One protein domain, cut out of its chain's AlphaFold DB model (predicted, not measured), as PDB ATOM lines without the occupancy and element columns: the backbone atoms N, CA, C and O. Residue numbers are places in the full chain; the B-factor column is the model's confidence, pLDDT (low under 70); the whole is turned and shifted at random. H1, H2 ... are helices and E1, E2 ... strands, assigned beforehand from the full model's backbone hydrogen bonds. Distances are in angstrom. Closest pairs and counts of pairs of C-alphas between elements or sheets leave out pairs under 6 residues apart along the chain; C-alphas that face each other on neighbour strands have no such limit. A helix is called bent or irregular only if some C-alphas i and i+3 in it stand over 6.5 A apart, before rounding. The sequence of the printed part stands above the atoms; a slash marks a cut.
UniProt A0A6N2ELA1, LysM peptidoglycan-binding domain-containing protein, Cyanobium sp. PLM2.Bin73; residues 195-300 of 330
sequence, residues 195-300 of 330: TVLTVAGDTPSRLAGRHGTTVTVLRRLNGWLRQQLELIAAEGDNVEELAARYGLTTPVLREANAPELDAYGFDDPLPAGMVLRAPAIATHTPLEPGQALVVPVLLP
ATOM      1  N   THR A 195      -2.880 -11.918 -25.249       94.00
ATOM      2  CA  THR A 195      -4.009 -12.848 -25.353       94.00
ATOM      3  C   THR A 195      -4.095 -13.410 -26.764       94.00
ATOM      4  O   THR A 195      -4.123 -12.664 -27.737       94.00
ATOM      5  N   VAL A 196      -4.170 -14.735 -26.865       92.75
ATOM      6  CA  VAL A 196      -4.397 -15.472 -28.113       92.75
ATOM      7  C   VAL A 196      -5.673 -16.300 -28.005       92.75
ATOM      8  O   VAL A 196      -6.136 -16.590 -26.903       92.75
ATOM      9  N   LEU A 197      -6.241 -16.689 -29.145       95.25
ATOM     10  CA  LEU A 197      -7.354 -17.634 -29.191       95.25
ATOM     11  C   LEU A 197      -6.821 -19.048 -29.419       95.25
ATOM     12  O   LEU A 197      -5.947 -19.258 -30.263       95.25
ATOM     13  N   THR A 198      -7.346 -20.014 -28.671       93.38
ATOM     14  CA  THR A 198      -7.063 -21.436 -28.892       93.38
ATOM     15  C   THR A 198      -7.643 -21.899 -30.226       93.38
ATOM     16  O   THR A 198      -8.705 -21.454 -30.665       93.38
ATOM     17  N   VAL A 199      -6.956 -22.830 -30.879       93.94
ATOM     18  CA  VAL A 199      -7.425 -23.492 -32.103       93.94
ATOM     19  C   VAL A 199      -7.548 -24.998 -31.891       93.94
ATOM     20  O   VAL A 199      -7.003 -25.552 -30.936       93.94
ATOM     21  N   ALA A 200      -8.252 -25.681 -32.797       93.69
ATOM     22  CA  ALA A 200      -8.400 -27.132 -32.732       93.69
ATOM     23  C   ALA A 200      -7.028 -27.832 -32.645       93.69
ATOM     24  O   ALA A 200      -6.111 -27.542 -33.416       93.69
ATOM     25  N   GLY A 201      -6.890 -28.743 -31.676       90.00
ATOM     26  CA  GLY A 201      -5.642 -29.461 -31.399       90.00
ATOM     27  C   GLY A 201      -4.649 -28.721 -30.494       90.00
ATOM     28  O   GLY A 201      -3.568 -29.245 -30.221       90.00
ATOM     29  N   ASP A 202      -4.961 -27.514 -30.008       94.69
ATOM     30  CA  ASP A 202      -4.182 -26.895 -28.934       94.69
ATOM     31  C   ASP A 202      -4.311 -27.703 -27.639       94.69
ATOM     32  O   ASP A 202      -5.401 -28.071 -27.221       94.69
ATOM     33  N   THR A 203      -3.178 -27.956 -26.994       93.38
ATOM     34  CA  THR A 203      -3.089 -28.525 -25.645       93.38
ATOM     35  C   THR A 203      -2.220 -27.597 -24.797       93.38
ATOM     36  O   THR A 203      -1.380 -26.879 -25.360       93.38
ATOM     37  N   PRO A 204      -2.338 -27.605 -23.456       91.56
ATOM     38  CA  PRO A 204      -1.464 -26.805 -22.601       91.56
ATOM     39  C   PRO A 204       0.029 -27.038 -22.872       91.56
ATOM     40  O   PRO A 204       0.792 -26.075 -22.918       91.56
ATOM     41  N   SER A 205       0.459 -28.285 -23.102       90.62
ATOM     42  CA  SER A 205       1.852 -28.615 -23.445       90.62
ATOM     43  C   SER A 205       2.288 -28.022 -24.784       90.62
ATOM     44  O   SER A 205       3.354 -27.411 -24.864       90.62
ATOM     45  N   ARG A 206       1.462 -28.156 -25.827       92.31
ATOM     46  CA  ARG A 206       1.773 -27.652 -27.171       92.31
ATOM     47  C   ARG A 206       1.847 -26.131 -27.190       92.31
ATOM     48  O   ARG A 206       2.750 -25.564 -27.799       92.31
ATOM     49  N   LEU A 207       0.939 -25.476 -26.472       92.31
ATOM     50  CA  LEU A 207       0.932 -24.029 -26.287       92.31
ATOM     51  C   LEU A 207       2.137 -23.552 -25.475       92.31
ATOM     52  O   LEU A 207       2.777 -22.575 -25.853       92.31
ATOM     53  N   ALA A 208       2.493 -24.256 -24.398       91.00
ATOM     54  CA  ALA A 208       3.667 -23.917 -23.599       91.00
ATOM     55  C   ALA A 208       4.938 -23.961 -24.457       91.00
ATOM     56  O   ALA A 208       5.692 -22.987 -24.483       91.00
ATOM     57  N   GLY A 209       5.114 -25.036 -25.234       89.19
ATOM     58  CA  GLY A 209       6.219 -25.171 -26.183       89.19
ATOM     59  C   GLY A 209       6.217 -24.071 -27.244       89.19
ATOM     60  O   GLY A 209       7.221 -23.381 -27.409       89.19
ATOM     61  N   ARG A 210       5.071 -23.832 -27.898       90.69
ATOM     62  CA  ARG A 210       4.919 -22.797 -28.936       90.69
ATOM     63  C   ARG A 210       5.292 -21.403 -28.441       90.69
ATOM     64  O   ARG A 210       5.876 -20.639 -29.194       90.69
ATOM     65  N   HIS A 211       4.984 -21.074 -27.187       90.38
ATOM     66  CA  HIS A 211       5.291 -19.768 -26.596       90.38
ATOM     67  C   HIS A 211       6.624 -19.737 -25.817       90.38
ATOM     68  O   HIS A 211       6.976 -18.711 -25.228       90.38
ATOM     69  N   GLY A 212       7.399 -20.830 -25.825       86.62
ATOM     70  CA  GLY A 212       8.688 -20.931 -25.130       86.62
ATOM     71  C   GLY A 212       8.560 -20.684 -23.632       86.62
ATOM     72  O   GLY A 212       9.316 -19.904 -23.051       86.62
ATOM     73  N   THR A 213       7.546 -21.294 -23.027       89.44
ATOM     74  CA  THR A 213       7.229 -21.207 -21.603       89.44
ATOM     75  C   THR A 213       6.891 -22.593 -21.054       89.44
ATOM     76  O   THR A 213       6.970 -23.594 -21.762       89.44
ATOM     77  N   THR A 214       6.516 -22.675 -19.781       88.88
ATOM     78  CA  THR A 214       6.091 -23.925 -19.148       88.88
ATOM     79  C   THR A 214       4.585 -23.953 -18.931       88.88
ATOM     80  O   THR A 214       3.920 -22.919 -18.832       88.88
ATOM     81  N   VAL A 215       4.034 -25.159 -18.797       89.06
ATOM     82  CA  VAL A 215       2.621 -25.359 -18.450       89.06
ATOM     83  C   VAL A 215       2.306 -24.738 -17.088       89.06
ATOM     84  O   VAL A 215       1.237 -24.164 -16.910       89.06
ATOM     85  N   THR A 216       3.260 -24.756 -16.156       87.06
ATOM     86  CA  THR A 216       3.154 -24.075 -14.859       87.06
ATOM     87  C   THR A 216       2.957 -22.569 -15.024       87.06
ATOM     88  O   THR A 216       2.060 -21.992 -14.409       87.06
ATOM     89  N   VAL A 217       3.740 -21.921 -15.896       86.75
ATOM     90  CA  VAL A 217       3.574 -20.490 -16.199       86.75
ATOM     91  C   VAL A 217       2.240 -20.234 -16.903       86.75
ATOM     92  O   VAL A 217       1.539 -19.298 -16.525       86.75
ATOM     93  N   LEU A 218       1.830 -21.081 -17.855       90.25
ATOM     94  CA  LEU A 218       0.516 -20.952 -18.495       90.25
ATOM     95  C   LEU A 218      -0.638 -21.061 -17.494       90.25
ATOM     96  O   LEU A 218      -1.542 -20.231 -17.529       90.25
ATOM     97  N   ARG A 219      -0.605 -22.024 -16.565       90.88
ATOM     98  CA  ARG A 219      -1.613 -22.162 -15.497       90.88
ATOM     99  C   ARG A 219      -1.621 -20.958 -14.557       90.88
ATOM    100  O   ARG A 219      -2.682 -20.525 -14.116       90.88
ATOM    101  N   ARG A 220      -0.453 -20.378 -14.262       89.62
ATOM    102  CA  ARG A 220      -0.352 -19.149 -13.460       89.62
ATOM    103  C   ARG A 220      -1.027 -17.964 -14.155       89.62
ATOM    104  O   ARG A 220      -1.740 -17.219 -13.490       89.62
ATOM    105  N   LEU A 221      -0.824 -17.812 -15.463       90.06
ATOM    106  CA  LEU A 221      -1.435 -16.745 -16.265       90.06
ATOM    107  C   LEU A 221      -2.937 -16.968 -16.505       90.06
ATOM    108  O   LEU A 221      -3.687 -16.006 -16.621       90.06
ATOM    109  N   ASN A 222      -3.388 -18.225 -16.535       92.75
ATOM    110  CA  ASN A 222      -4.759 -18.599 -16.876       92.75
ATOM    111  C   ASN A 222      -5.425 -19.345 -15.718       92.75
ATOM    112  O   ASN A 222      -5.265 -20.555 -15.559       92.75
ATOM    113  N   GLY A 223      -6.213 -18.627 -14.912       88.81
ATOM    114  CA  GLY A 223      -6.904 -19.189 -13.745       88.81
ATOM    115  C   GLY A 223      -7.778 -20.407 -14.052       88.81
ATOM    116  O   GLY A 223      -7.784 -21.359 -13.280       88.81
ATOM    117  N   TRP A 224      -8.449 -20.419 -15.201       89.25
ATOM    118  CA  TRP A 224      -9.322 -21.520 -15.610       89.25
ATOM    119  C   TRP A 224      -8.562 -22.828 -15.897       89.25
ATOM    120  O   TRP A 224      -9.108 -23.903 -15.687       89.25
ATOM    121  N   LEU A 225      -7.269 -22.764 -16.245       88.25
ATOM    122  CA  LEU A 225      -6.414 -23.953 -16.349       88.25
ATOM    123  C   LEU A 225      -6.018 -24.525 -14.976       88.25
ATOM    124  O   LEU A 225      -5.400 -25.582 -14.924       88.25
ATOM    125  N   ARG A 226      -6.308 -23.855 -13.855       86.38
ATOM    126  CA  ARG A 226      -5.989 -24.344 -12.497       86.38
ATOM    127  C   ARG A 226      -7.138 -25.094 -11.831       86.38
ATOM    128  O   ARG A 226      -6.992 -25.485 -10.678       86.38
ATOM    129  N   GLN A 227      -8.258 -25.286 -12.528       84.25
ATOM    130  CA  GLN A 227      -9.371 -26.070 -12.004       84.25
ATOM    131  C   GLN A 227      -8.880 -27.454 -11.579       84.25
ATOM    132  O   GLN A 227      -8.107 -28.092 -12.300       84.25
ATOM    133  N   GLN A 228      -9.300 -27.880 -10.392       85.94
ATOM    134  CA  GLN A 228      -8.987 -29.197  -9.861       85.94
ATOM    135  C   GLN A 228     -10.196 -30.115  -9.995       85.94
ATOM    136  O   GLN A 228     -11.338 -29.671  -9.909       85.94
ATOM    137  N   LEU A 229      -9.908 -31.389 -10.214       86.81
ATOM    138  CA  LEU A 229     -10.843 -32.494 -10.167       86.81
ATOM    139  C   LEU A 229     -10.504 -33.348  -8.943       86.81
ATOM    140  O   LEU A 229      -9.327 -33.563  -8.641       86.81
ATOM    141  N   GLU A 230     -11.536 -33.827  -8.261       90.19
ATOM    142  CA  GLU A 230     -11.404 -34.842  -7.221       90.19
ATOM    143  C   GLU A 230     -11.504 -36.228  -7.866       90.19
ATOM    144  O   GLU A 230     -12.475 -36.544  -8.554       90.19
ATOM    145  N   LEU A 231     -10.469 -37.038  -7.671       89.25
ATOM    146  CA  LEU A 231     -10.401 -38.437  -8.069       89.25
ATOM    147  C   LEU A 231     -10.644 -39.298  -6.833       89.25
ATOM    148  O   LEU A 231     -10.160 -38.969  -5.753       89.25
ATOM    149  N   ILE A 232     -11.355 -40.410  -6.988       91.75
ATOM    150  CA  ILE A 232     -11.573 -41.377  -5.910       91.75
ATOM    151  C   ILE A 232     -10.862 -42.668  -6.302       91.75
ATOM    152  O   ILE A 232     -11.166 -43.226  -7.358       91.75
ATOM    153  N   ALA A 233      -9.920 -43.121  -5.474       91.69
ATOM    154  CA  ALA A 233      -9.225 -44.388  -5.683       91.69
ATOM    155  C   ALA A 233     -10.201 -45.562  -5.517       91.69
ATOM    156  O   ALA A 233     -10.881 -45.682  -4.492       91.69
ATOM    157  N   ALA A 234     -10.286 -46.420  -6.528       92.19
ATOM    158  CA  ALA A 234     -10.985 -47.693  -6.451       92.19
ATOM    159  C   ALA A 234     -10.108 -48.757  -5.771       92.19
ATOM    160  O   ALA A 234      -8.914 -48.564  -5.541       92.19
ATOM    161  N   GLU A 235     -10.706 -49.896  -5.432       92.25
ATOM    162  CA  GLU A 235      -9.964 -51.031  -4.885       92.25
ATOM    163  C   GLU A 235      -8.924 -51.537  -5.897       92.25
ATOM    164  O   GLU A 235      -9.263 -51.841  -7.041       92.25
ATOM    165  N   GLY A 236      -7.659 -51.611  -5.471       88.75
ATOM    166  CA  GLY A 236      -6.536 -52.039  -6.309       88.75
ATOM    167  C   GLY A 236      -5.871 -50.932  -7.134       88.75
ATOM    168  O   GLY A 236      -4.829 -51.201  -7.725       88.75
ATOM    169  N   ASP A 237      -6.404 -49.703  -7.146       94.12
ATOM    170  CA  ASP A 237      -5.762 -48.582  -7.844       94.12
ATOM    171  C   ASP A 237      -4.393 -48.266  -7.220       94.12
ATOM    172  O   ASP A 237      -4.258 -48.183  -6.001       94.12
ATOM    173  N   ASN A 238      -3.391 -47.999  -8.055       93.44
ATOM    174  CA  ASN A 238      -2.123 -47.385  -7.650       93.44
ATOM    175  C   ASN A 238      -1.953 -46.005  -8.320       93.44
ATOM    176  O   ASN A 238      -2.757 -45.591  -9.163       93.44
ATOM    177  N   VAL A 239      -0.915 -45.258  -7.932       91.88
ATOM    178  CA  VAL A 239      -0.685 -43.886  -8.429       91.88
ATOM    179  C   VAL A 239      -0.444 -43.862  -9.943       91.88
ATOM    180  O   VAL A 239      -0.882 -42.924 -10.614       91.88
ATOM    181  N   GLU A 240       0.247 -44.861 -10.491       91.50
ATOM    182  CA  GLU A 240       0.561 -44.941 -11.919       91.50
ATOM    183  C   GLU A 240      -0.684 -45.215 -12.764       91.50
ATOM    184  O   GLU A 240      -0.972 -44.462 -13.697       91.50
ATOM    185  N   GLU A 241      -1.468 -46.229 -12.400       91.06
ATOM    186  CA  GLU A 241      -2.708 -46.592 -13.085       91.06
ATOM    187  C   GLU A 241      -3.732 -45.464 -13.028       91.06
ATOM    188  O   GLU A 241      -4.375 -45.148 -14.035       91.06
ATOM    189  N   LEU A 242      -3.863 -44.814 -11.869       90.12
ATOM    190  CA  LEU A 242      -4.775 -43.693 -11.716       90.12
ATOM    191  C   LEU A 242      -4.310 -42.493 -12.548       90.12
ATOM    192  O   LEU A 242      -5.114 -41.899 -13.262       90.12
ATOM    193  N   ALA A 243      -3.018 -42.157 -12.530       88.62
ATOM    194  CA  ALA A 243      -2.487 -41.091 -13.374       88.62
ATOM    195  C   ALA A 243      -2.735 -41.380 -14.865       88.62
ATOM    196  O   ALA A 243      -3.267 -40.522 -15.571       88.62
ATOM    197  N   ALA A 244      -2.440 -42.599 -15.328       88.06
ATOM    198  CA  ALA A 244      -2.648 -43.011 -16.713       88.06
ATOM    199  C   ALA A 244      -4.128 -42.943 -17.128       88.06
ATOM    200  O   ALA A 244      -4.442 -42.400 -18.190       88.06
ATOM    201  N   ARG A 245      -5.047 -43.414 -16.271       87.25
ATOM    202  CA  ARG A 245      -6.504 -43.396 -16.504       87.25
ATOM    203  C   ARG A 245      -7.041 -41.993 -16.779       87.25
ATOM    204  O   ARG A 245      -7.925 -41.834 -17.616       87.25
ATOM    205  N   TYR A 246      -6.491 -40.984 -16.105       82.69
ATOM    206  CA  TYR A 246      -6.896 -39.581 -16.250       82.69
ATOM    207  C   TYR A 246      -5.967 -38.763 -17.168       82.69
ATOM    208  O   TYR A 246      -6.086 -37.539 -17.231       82.69
ATOM    209  N   GLY A 247      -5.051 -39.407 -17.902       80.88
ATOM    210  CA  GLY A 247      -4.133 -38.729 -18.828       80.88
ATOM    211  C   GLY A 247      -3.132 -37.792 -18.138       80.88
ATOM    212  O   GLY A 247      -2.695 -36.794 -18.722       80.88
ATOM    213  N   LEU A 248      -2.798 -38.083 -16.884       84.69
ATOM    214  CA  LEU A 248      -1.839 -37.368 -16.046       84.69
ATOM    215  C   LEU A 248      -0.505 -38.119 -16.010       84.69
ATOM    216  O   LEU A 248      -0.406 -39.278 -16.401       84.69
ATOM    217  N   THR A 249       0.534 -37.459 -15.501       86.56
ATOM    218  CA  THR A 249       1.792 -38.129 -15.159       86.56
ATOM    219  C   THR A 249       1.860 -38.363 -13.652       86.56
ATOM    220  O   THR A 249       1.333 -37.570 -12.867       86.56
ATOM    221  N   THR A 250       2.547 -39.424 -13.234       89.69
ATOM    222  CA  THR A 250       2.781 -39.757 -11.818       89.69
ATOM    223  C   THR A 250       3.347 -38.573 -11.020       89.69
ATOM    224  O   THR A 250       2.818 -38.291  -9.946       89.69
ATOM    225  N   PRO A 251       4.342 -37.808 -11.530       88.56
ATOM    226  CA  PRO A 251       4.832 -36.607 -10.853       88.56
ATOM    227  C   PRO A 251       3.759 -35.536 -10.637       88.56
ATOM    228  O   PRO A 251       3.708 -34.948  -9.563       88.56
ATOM    229  N   VAL A 252       2.873 -35.309 -11.615       83.69
ATOM    230  CA  VAL A 252       1.793 -34.310 -11.502       83.69
ATOM    231  C   VAL A 252       0.782 -34.715 -10.431       83.69
ATOM    232  O   VAL A 252       0.340 -33.867  -9.659       83.69
ATOM    233  N   LEU A 253       0.417 -35.998 -10.375       88.75
ATOM    234  CA  LEU A 253      -0.525 -36.496  -9.373       88.75
ATOM    235  C   LEU A 253       0.090 -36.476  -7.963       88.75
ATOM    236  O   LEU A 253      -0.591 -36.091  -7.017       88.75
ATOM    237  N   ARG A 254       1.379 -36.813  -7.820       91.31
ATOM    238  CA  ARG A 254       2.106 -36.734  -6.540       91.31
ATOM    239  C   ARG A 254       2.261 -35.304  -6.043       91.31
ATOM    240  O   ARG A 254       1.907 -35.028  -4.908       91.31
ATOM    241  N   GLU A 255       2.701 -34.382  -6.898       87.81
ATOM    242  CA  GLU A 255       2.861 -32.965  -6.539       87.81
ATOM    243  C   GLU A 255       1.540 -32.340  -6.058       87.81
ATOM    244  O   GLU A 255       1.528 -31.550  -5.118       87.81
ATOM    245  N   ALA A 256       0.411 -32.727  -6.660       87.62
ATOM    246  CA  ALA A 256      -0.909 -32.228  -6.277       87.62
ATOM    247  C   ALA A 256      -1.432 -32.770  -4.931       87.62
ATOM    248  O   ALA A 256      -2.379 -32.200  -4.388       87.62
ATOM    249  N   ASN A 257      -0.839 -33.850  -4.411       91.50
ATOM    250  CA  ASN A 257      -1.254 -34.554  -3.192       91.50
ATOM    251  C   ASN A 257      -0.061 -34.809  -2.258       91.50
ATOM    252  O   ASN A 257       0.001 -35.844  -1.593       91.50
ATOM    253  N   ALA A 258       0.929 -33.916  -2.282       88.19
ATOM    254  CA  ALA A 258       2.055 -33.969  -1.365       88.19
ATOM    255  C   ALA A 258       1.658 -33.337  -0.015       88.19
ATOM    256  O   ALA A 258       1.083 -32.242  -0.016       88.19
ATOM    257  N   PRO A 259       2.031 -33.952   1.124       90.81
ATOM    258  CA  PRO A 259       2.910 -35.121   1.247       90.81
ATOM    259  C   PRO A 259       2.182 -36.478   1.277       90.81
ATOM    260  O   PRO A 259       2.831 -37.509   1.427       90.81
ATOM    261  N   GLU A 260       0.852 -36.524   1.185       90.38
ATOM    262  CA  GLU A 260       0.064 -37.744   1.412       90.38
ATOM    263  C   GLU A 260       0.468 -38.905   0.497       90.38
ATOM    264  O   GLU A 260       0.557 -40.046   0.952       90.38
ATOM    265  N   LEU A 261       0.744 -38.628  -0.780       91.06
ATOM    266  CA  LEU A 261       1.181 -39.657  -1.725       91.06
ATOM    267  C   LEU A 261       2.649 -40.071  -1.564       91.06
ATOM    268  O   LEU A 261       3.024 -41.121  -2.082       91.06
ATOM    269  N   ASP A 262       3.478 -39.321  -0.834       88.88
ATOM    270  CA  ASP A 262       4.899 -39.659  -0.641       88.88
ATOM    271  C   ASP A 262       5.086 -40.940   0.190       88.88
ATOM    272  O   ASP A 262       6.129 -41.586   0.105       88.88
ATOM    273  N   ALA A 263       4.062 -41.336   0.954       88.06
ATOM    274  CA  ALA A 263       4.039 -42.575   1.728       88.06
ATOM    275  C   ALA A 263       3.831 -43.843   0.878       88.06
ATOM    276  O   ALA A 263       4.006 -44.943   1.397       88.06
ATOM    277  N   TYR A 264       3.461 -43.699  -0.399       89.56
ATOM    278  CA  TYR A 264       3.164 -44.809  -1.303       89.56
ATOM    279  C   TYR A 264       4.217 -44.885  -2.408       89.56
ATOM    280  O   TYR A 264       4.506 -43.886  -3.077       89.56
ATOM    281  N   GLY A 265       4.768 -46.074  -2.633       84.94
ATOM    282  CA  GLY A 265       5.613 -46.421  -3.771       84.94
ATOM    283  C   GLY A 265       4.878 -46.330  -5.111       84.94
ATOM    284  O   GLY A 265       3.729 -45.899  -5.191       84.94
ATOM    285  N   PHE A 266       5.563 -46.675  -6.203       78.00
ATOM    286  CA  PHE A 266       4.978 -46.600  -7.549       78.00
ATOM    287  C   PHE A 266       3.831 -47.603  -7.748       78.00
ATOM    288  O   PHE A 266       2.771 -47.203  -8.222       78.00
ATOM    289  N   ASP A 267       4.021 -48.840  -7.280       84.44
ATOM    290  CA  ASP A 267       3.071 -49.950  -7.434       84.44
ATOM    291  C   ASP A 267       2.206 -50.193  -6.184       84.44
ATOM    292  O   ASP A 267       1.406 -51.130  -6.148       84.44
ATOM    293  N   ASP A 268       2.374 -49.377  -5.137       90.38
ATOM    294  CA  ASP A 268       1.653 -49.571  -3.882       90.38
ATOM    295  C   ASP A 268       0.157 -49.272  -4.080       90.38
ATOM    296  O   ASP A 268      -0.194 -48.202  -4.599       90.38
ATOM    297  N   PRO A 269      -0.742 -50.180  -3.651       92.94
ATOM    298  CA  PRO A 269      -2.171 -49.953  -3.761       92.94
ATOM    299  C   PRO A 269      -2.598 -48.815  -2.832       92.94
ATOM    300  O   PRO A 269      -2.248 -48.770  -1.650       92.94
ATOM    301  N   LEU A 270      -3.399 -47.905  -3.373       93.81
ATOM    302  CA  LEU A 270      -4.010 -46.812  -2.638       93.81
ATOM    303  C   LEU A 270      -5.230 -47.316  -1.852       93.81
ATOM    304  O   LEU A 270      -5.934 -48.227  -2.301       93.81
ATOM    305  N   PRO A 271      -5.539 -46.718  -0.689       93.62
ATOM    306  CA  PRO A 271      -6.758 -47.038   0.037       93.62
ATOM    307  C   PRO A 271      -8.001 -46.754  -0.814       93.62
ATOM    308  O   PRO A 271      -8.171 -45.648  -1.334       93.62
ATOM    309  N   ALA A 272      -8.907 -47.728  -0.902       93.62
ATOM    310  CA  ALA A 272     -10.185 -47.536  -1.576       93.62
ATOM    311  C   ALA A 272     -10.968 -46.381  -0.925       93.62
ATOM    312  O   ALA A 272     -11.098 -46.305   0.298       93.62
ATOM    313  N   GLY A 273     -11.488 -45.470  -1.746       92.19
ATOM    314  CA  GLY A 273     -12.168 -44.256  -1.297       92.19
ATOM    315  C   GLY A 273     -11.241 -43.074  -0.995       92.19
ATOM    316  O   GLY A 273     -11.745 -42.005  -0.648       92.19
ATOM    317  N   MET A 274      -9.916 -43.215  -1.137       93.81
ATOM    318  CA  MET A 274      -8.987 -42.090  -1.002       93.81
ATOM    319  C   MET A 274      -9.311 -41.016  -2.045       93.81
ATOM    320  O   MET A 274      -9.349 -41.292  -3.244       93.81
ATOM    321  N   VAL A 275      -9.534 -39.787  -1.574       93.44
ATOM    322  CA  VAL A 275      -9.799 -38.627  -2.428       93.44
ATOM    323  C   VAL A 275      -8.476 -37.966  -2.793       93.44
ATOM    324  O   VAL A 275      -7.725 -37.542  -1.916       93.44
ATOM    325  N   LEU A 276      -8.208 -37.861  -4.089       92.25
ATOM    326  CA  LEU A 276      -7.006 -37.263  -4.654       92.25
ATOM    327  C   LEU A 276      -7.363 -36.038  -5.490       92.25
ATOM    328  O   LEU A 276      -8.361 -36.007  -6.202       92.25
ATOM    329  N   ARG A 277      -6.516 -35.019  -5.434       91.88
ATOM    330  CA  ARG A 277      -6.616 -33.800  -6.232       91.88
ATOM    331  C   ARG A 277      -5.817 -33.968  -7.513       91.88
ATOM    332  O   ARG A 277      -4.649 -34.345  -7.486       91.88
ATOM    333  N   ALA A 278      -6.422 -33.630  -8.638       87.94
ATOM    334  CA  ALA A 278      -5.760 -33.618  -9.934       87.94
ATOM    335  C   ALA A 278      -6.112 -32.345 -10.709       87.94
ATOM    336  O   ALA A 278      -7.164 -31.757 -10.474       87.94
ATOM    337  N   PRO A 279      -5.274 -31.886 -11.652       84.88
ATOM    338  CA  PRO A 279      -5.685 -30.826 -12.561       84.88
ATOM    339  C   PRO A 279      -6.811 -31.330 -13.475       84.88
ATOM    340  O   PRO A 279      -6.639 -32.324 -14.174       84.88
ATOM    341  N   ALA A 280      -7.938 -30.615 -13.516       86.06
ATOM    342  CA  ALA A 280      -9.096 -30.959 -14.349       86.06
ATOM    343  C   ALA A 280      -8.763 -30.932 -15.849       86.06
ATOM    344  O   ALA A 280      -9.285 -31.719 -16.631       86.06
ATOM    345  N   ILE A 281      -7.859 -30.034 -16.248       85.12
ATOM    346  CA  ILE A 281      -7.314 -29.969 -17.604       85.12
ATOM    347  C   ILE A 281      -5.889 -30.508 -17.547       85.12
ATOM    348  O   ILE A 281      -4.989 -29.831 -17.028       85.12
ATOM    349  N   ALA A 282      -5.672 -31.718 -18.058       81.75
ATOM    350  CA  ALA A 282      -4.351 -32.326 -18.110       81.75
ATOM    351  C   ALA A 282      -3.461 -31.635 -19.154       81.75
ATOM    352  O   ALA A 282      -3.904 -30.901 -20.037       81.75
ATOM    353  N   THR A 283      -2.158 -31.874 -19.053       83.06
ATOM    354  CA  THR A 283      -1.130 -31.231 -19.883       83.06
ATOM    355  C   THR A 283      -1.313 -31.506 -21.382       83.06
ATOM    356  O   THR A 283      -0.939 -30.679 -22.214       83.06
ATOM    357  N   HIS A 284      -1.901 -32.652 -21.729       85.19
ATOM    358  CA  HIS A 284      -2.154 -33.085 -23.105       85.19
ATOM    359  C   HIS A 284      -3.640 -33.066 -23.487       85.19
ATOM    360  O   HIS A 284      -3.973 -33.458 -24.601       85.19
ATOM    361  N   THR A 285      -4.529 -32.585 -22.610       86.50
ATOM    362  CA  THR A 285      -5.955 -32.450 -22.929       86.50
ATOM    363  C   THR A 285      -6.145 -31.375 -24.006       86.50
ATOM    364  O   THR A 285      -5.648 -30.257 -23.824       86.50
ATOM    365  N   PRO A 286      -6.838 -31.677 -25.121       90.75
ATOM    366  CA  PRO A 286      -7.213 -30.671 -26.107       90.75
ATOM    367  C   PRO A 286      -8.096 -29.586 -25.487       90.75
ATOM    368  O   PRO A 286      -9.032 -29.884 -24.749       90.75
ATOM    369  N   LEU A 287      -7.793 -28.329 -25.794       91.56
ATOM    370  CA  LEU A 287      -8.586 -27.171 -25.398       91.56
ATOM    371  C   LEU A 287      -9.670 -26.899 -26.442       91.56
ATOM    372  O   LEU A 287      -9.488 -27.178 -27.632       91.56
ATOM    373  N   GLU A 288     -10.790 -26.327 -26.006       91.44
ATOM    374  CA  GLU A 288     -11.846 -25.931 -26.936       91.44
ATOM    375  C   GLU A 288     -11.364 -24.760 -27.802       91.44
ATOM    376  O   GLU A 288     -10.698 -23.862 -27.279       91.44
ATOM    377  N   PRO A 289     -11.673 -24.722 -29.110       94.12
ATOM    378  CA  PRO A 289     -11.320 -23.592 -29.966       94.12
ATOM    379  C   PRO A 289     -12.016 -22.290 -29.545       94.12
ATOM    380  O   PRO A 289     -13.165 -22.299 -29.112       94.12
ATOM    381  N   GLY A 290     -11.346 -21.153 -29.736       91.94
ATOM    382  CA  GLY A 290     -11.892 -19.820 -29.465       91.94
ATOM    383  C   GLY A 290     -11.799 -19.367 -28.004       91.94
ATOM    384  O   GLY A 290     -12.259 -18.272 -27.683       91.94
ATOM    385  N   GLN A 291     -11.184 -20.154 -27.120       92.44
ATOM    386  CA  GLN A 291     -10.931 -19.752 -25.738       92.44
ATOM    387  C   GLN A 291      -9.798 -18.721 -25.684       92.44
ATOM    388  O   GLN A 291      -8.750 -18.885 -26.312       92.44
ATOM    389  N   ALA A 292      -9.999 -17.660 -24.903       93.38
ATOM    390  CA  ALA A 292      -8.970 -16.659 -24.658       93.38
ATOM    391  C   ALA A 292      -7.890 -17.223 -23.723       93.38
ATOM    392  O   ALA A 292      -8.162 -17.600 -22.579       93.38
ATOM    393  N   LEU A 293      -6.653 -17.253 -24.210       93.56
ATOM    394  CA  LEU A 293      -5.489 -17.755 -23.495       93.56
ATOM    395  C   LEU A 293      -4.438 -16.655 -23.359       93.56
ATOM    396  O   LEU A 293      -3.960 -16.096 -24.344       93.56
ATOM    397  N   VAL A 294      -4.043 -16.378 -22.123       93.94
ATOM    398  CA  VAL A 294      -2.966 -15.447 -21.797       93.94
ATOM    399  C   VAL A 294      -1.620 -16.163 -21.905       93.94
ATOM    400  O   VAL A 294      -1.376 -17.166 -21.231       93.94
ATOM    401  N   VAL A 295      -0.730 -15.645 -22.743       91.50
ATOM    402  CA  VAL A 295       0.584 -16.217 -23.071       91.50
ATOM    403  C   VAL A 295       1.651 -15.117 -23.075       91.50
ATOM    404  O   VAL A 295       1.300 -13.942 -23.130       91.50
ATOM    405  N   PRO A 296       2.954 -15.435 -23.007       87.94
ATOM    406  CA  PRO A 296       4.003 -14.437 -23.231       87.94
ATOM    407  C   PRO A 296       3.873 -13.749 -24.601       87.94
ATOM    408  O   PRO A 296       3.543 -14.414 -25.583       87.94
ATOM    409  N   VAL A 297       4.163 -12.442 -24.649       83.94
ATOM    410  CA  VAL A 297       3.910 -11.546 -25.793       83.94
ATOM    411  C   VAL A 297       4.573 -11.984 -27.094       83.94
ATOM    412  O   VAL A 297       3.900 -12.070 -28.111       83.94
ATOM    413  N   LEU A 298       5.871 -12.279 -27.053       84.44
ATOM    414  CA  LEU A 298       6.663 -12.615 -28.238       84.44
ATOM    415  C   LEU A 298       6.752 -14.122 -28.403       84.44
ATOM    416  O   LEU A 298       7.011 -14.816 -27.415       84.44
ATOM    417  N   LEU A 299       6.609 -14.642 -29.619       89.19
ATOM    418  CA  LEU A 299       6.903 -16.053 -29.882       89.19
ATOM    419  C   LEU A 299       8.422 -16.304 -29.872       89.19
ATOM    420  O   LEU A 299       9.200 -15.415 -30.205       89.19
ATOM    421  N   PRO A 300       8.886 -17.518 -29.520       90.50
ATOM    422  CA  PRO A 300      10.309 -17.850 -29.545       90.50
ATOM    423  C   PRO A 300      10.959 -17.679 -30.917       90.50
ATOM    424  O   PRO A 300      12.147 -17.398 -30.982       90.50
TER     425      PRO A 300
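AT A GLANCE: This is residues 195 to 300 of the 330 residues of the protein "LysM peptidoglycan-binding domain-containing protein" of Cyanobium sp. PLM2.Bin73 (UniProt A0A6N2ELA1). Two small lobes stand end to end and make a rod, each with a pair of antiparallel strands and helices packed beside it. One lobe holds E1 and E4 with H1 and H2, and with both ends of the printed part; the other holds E2 and E3 with H4, H5 and H6, while the chain passes from the first lobe to the second by way of H3 and comes back by residues 280 to 291, a long stretch with no named element that runs on along the first lobe to E4, its C-alphas 3 to 21 A from the mean of all C-alphas. The printed part has 106 residues, with six named helices and four named strands in the order E1 H1 H2 H3 E2 H4 H5 H6 E3 E4, in a mixed class of helices and strands. It is only just compact, close to loose, with a radius of gyration of the C-alphas of 15.5 A and spans of 45 by 22 by 19 A.

IN THESE COORDINATES: E1, residues 195 to 197, begins at C-alpha 195 (-4.009, -12.848, -25.353) and is 7.0 A long. H1, residues 204 to 210, and H2, residues 215 to 221, are each 9.8 A long. H3 is residues 223 to 226, and E2, residues 228 to 232, spans 13.1 A from C-alpha 228 at (-8.987, -29.197, -9.861). H4, residues 239 to 245, is 10.0 A long and H5, residues 250 to 256, is 10.1 A. H6, residues 260 to 263, is neither bent nor irregular, but only just: C-alphas 260 and 263 are 6.3 A apart. E3, residues 275 to 279, is 13.4 A long. E4, residues 292 to 296, is 13.2 A long and ends at C-alpha 296 (4.003, -14.437, -23.231).

HOW THE PARTS SIT: E1 and E4 are antiparallel neighbours at 130 degrees, with N 196 and O 293 within hydrogen-bond range at 2.9 A. H1 and H2 touch, about perpendicular at 86 degrees, closest at the C-alphas of Ala 208 and Val 215, 5.4 A. The closest C-alphas of H2 and E4, Leu 221 and Val 294, are 5.9 A apart. H2 and H3 touch only at the corner, closest at the C-alphas of Arg 219 and Leu 225, 5.2 A. E2 and E3 are antiparallel at 145 degrees, with N 231 and O 276 at 2.8 A, within hydrogen-bond range. H4 and H5 touch, about perpendicular at 78 degrees, closest at the C-alphas of Glu 240 and Thr 250, 5.6 A. The closest C-alphas of H5 and E3, Ala 256 and Arg 277, are 5.9 A apart. H5 and H6 are close but not clearly touching, with the C-alphas of Arg 254 and Leu 261 at 5.7 A. E3 and E4 are apart. In H1, H2, H4 and H5 every O i to N i+4 pair is within hydrogen-bond range; H3 and H6 are too short for such a pair.

THE WHOLE: The two C-alphas farthest apart, Glu 235 and Leu 298, are 47.9 A from each other. The links H6 to E3 and E3 to E4 are long, with 11 and 12 residues. The printed part has no cut, and no printed residue is under 70 in pLDDT.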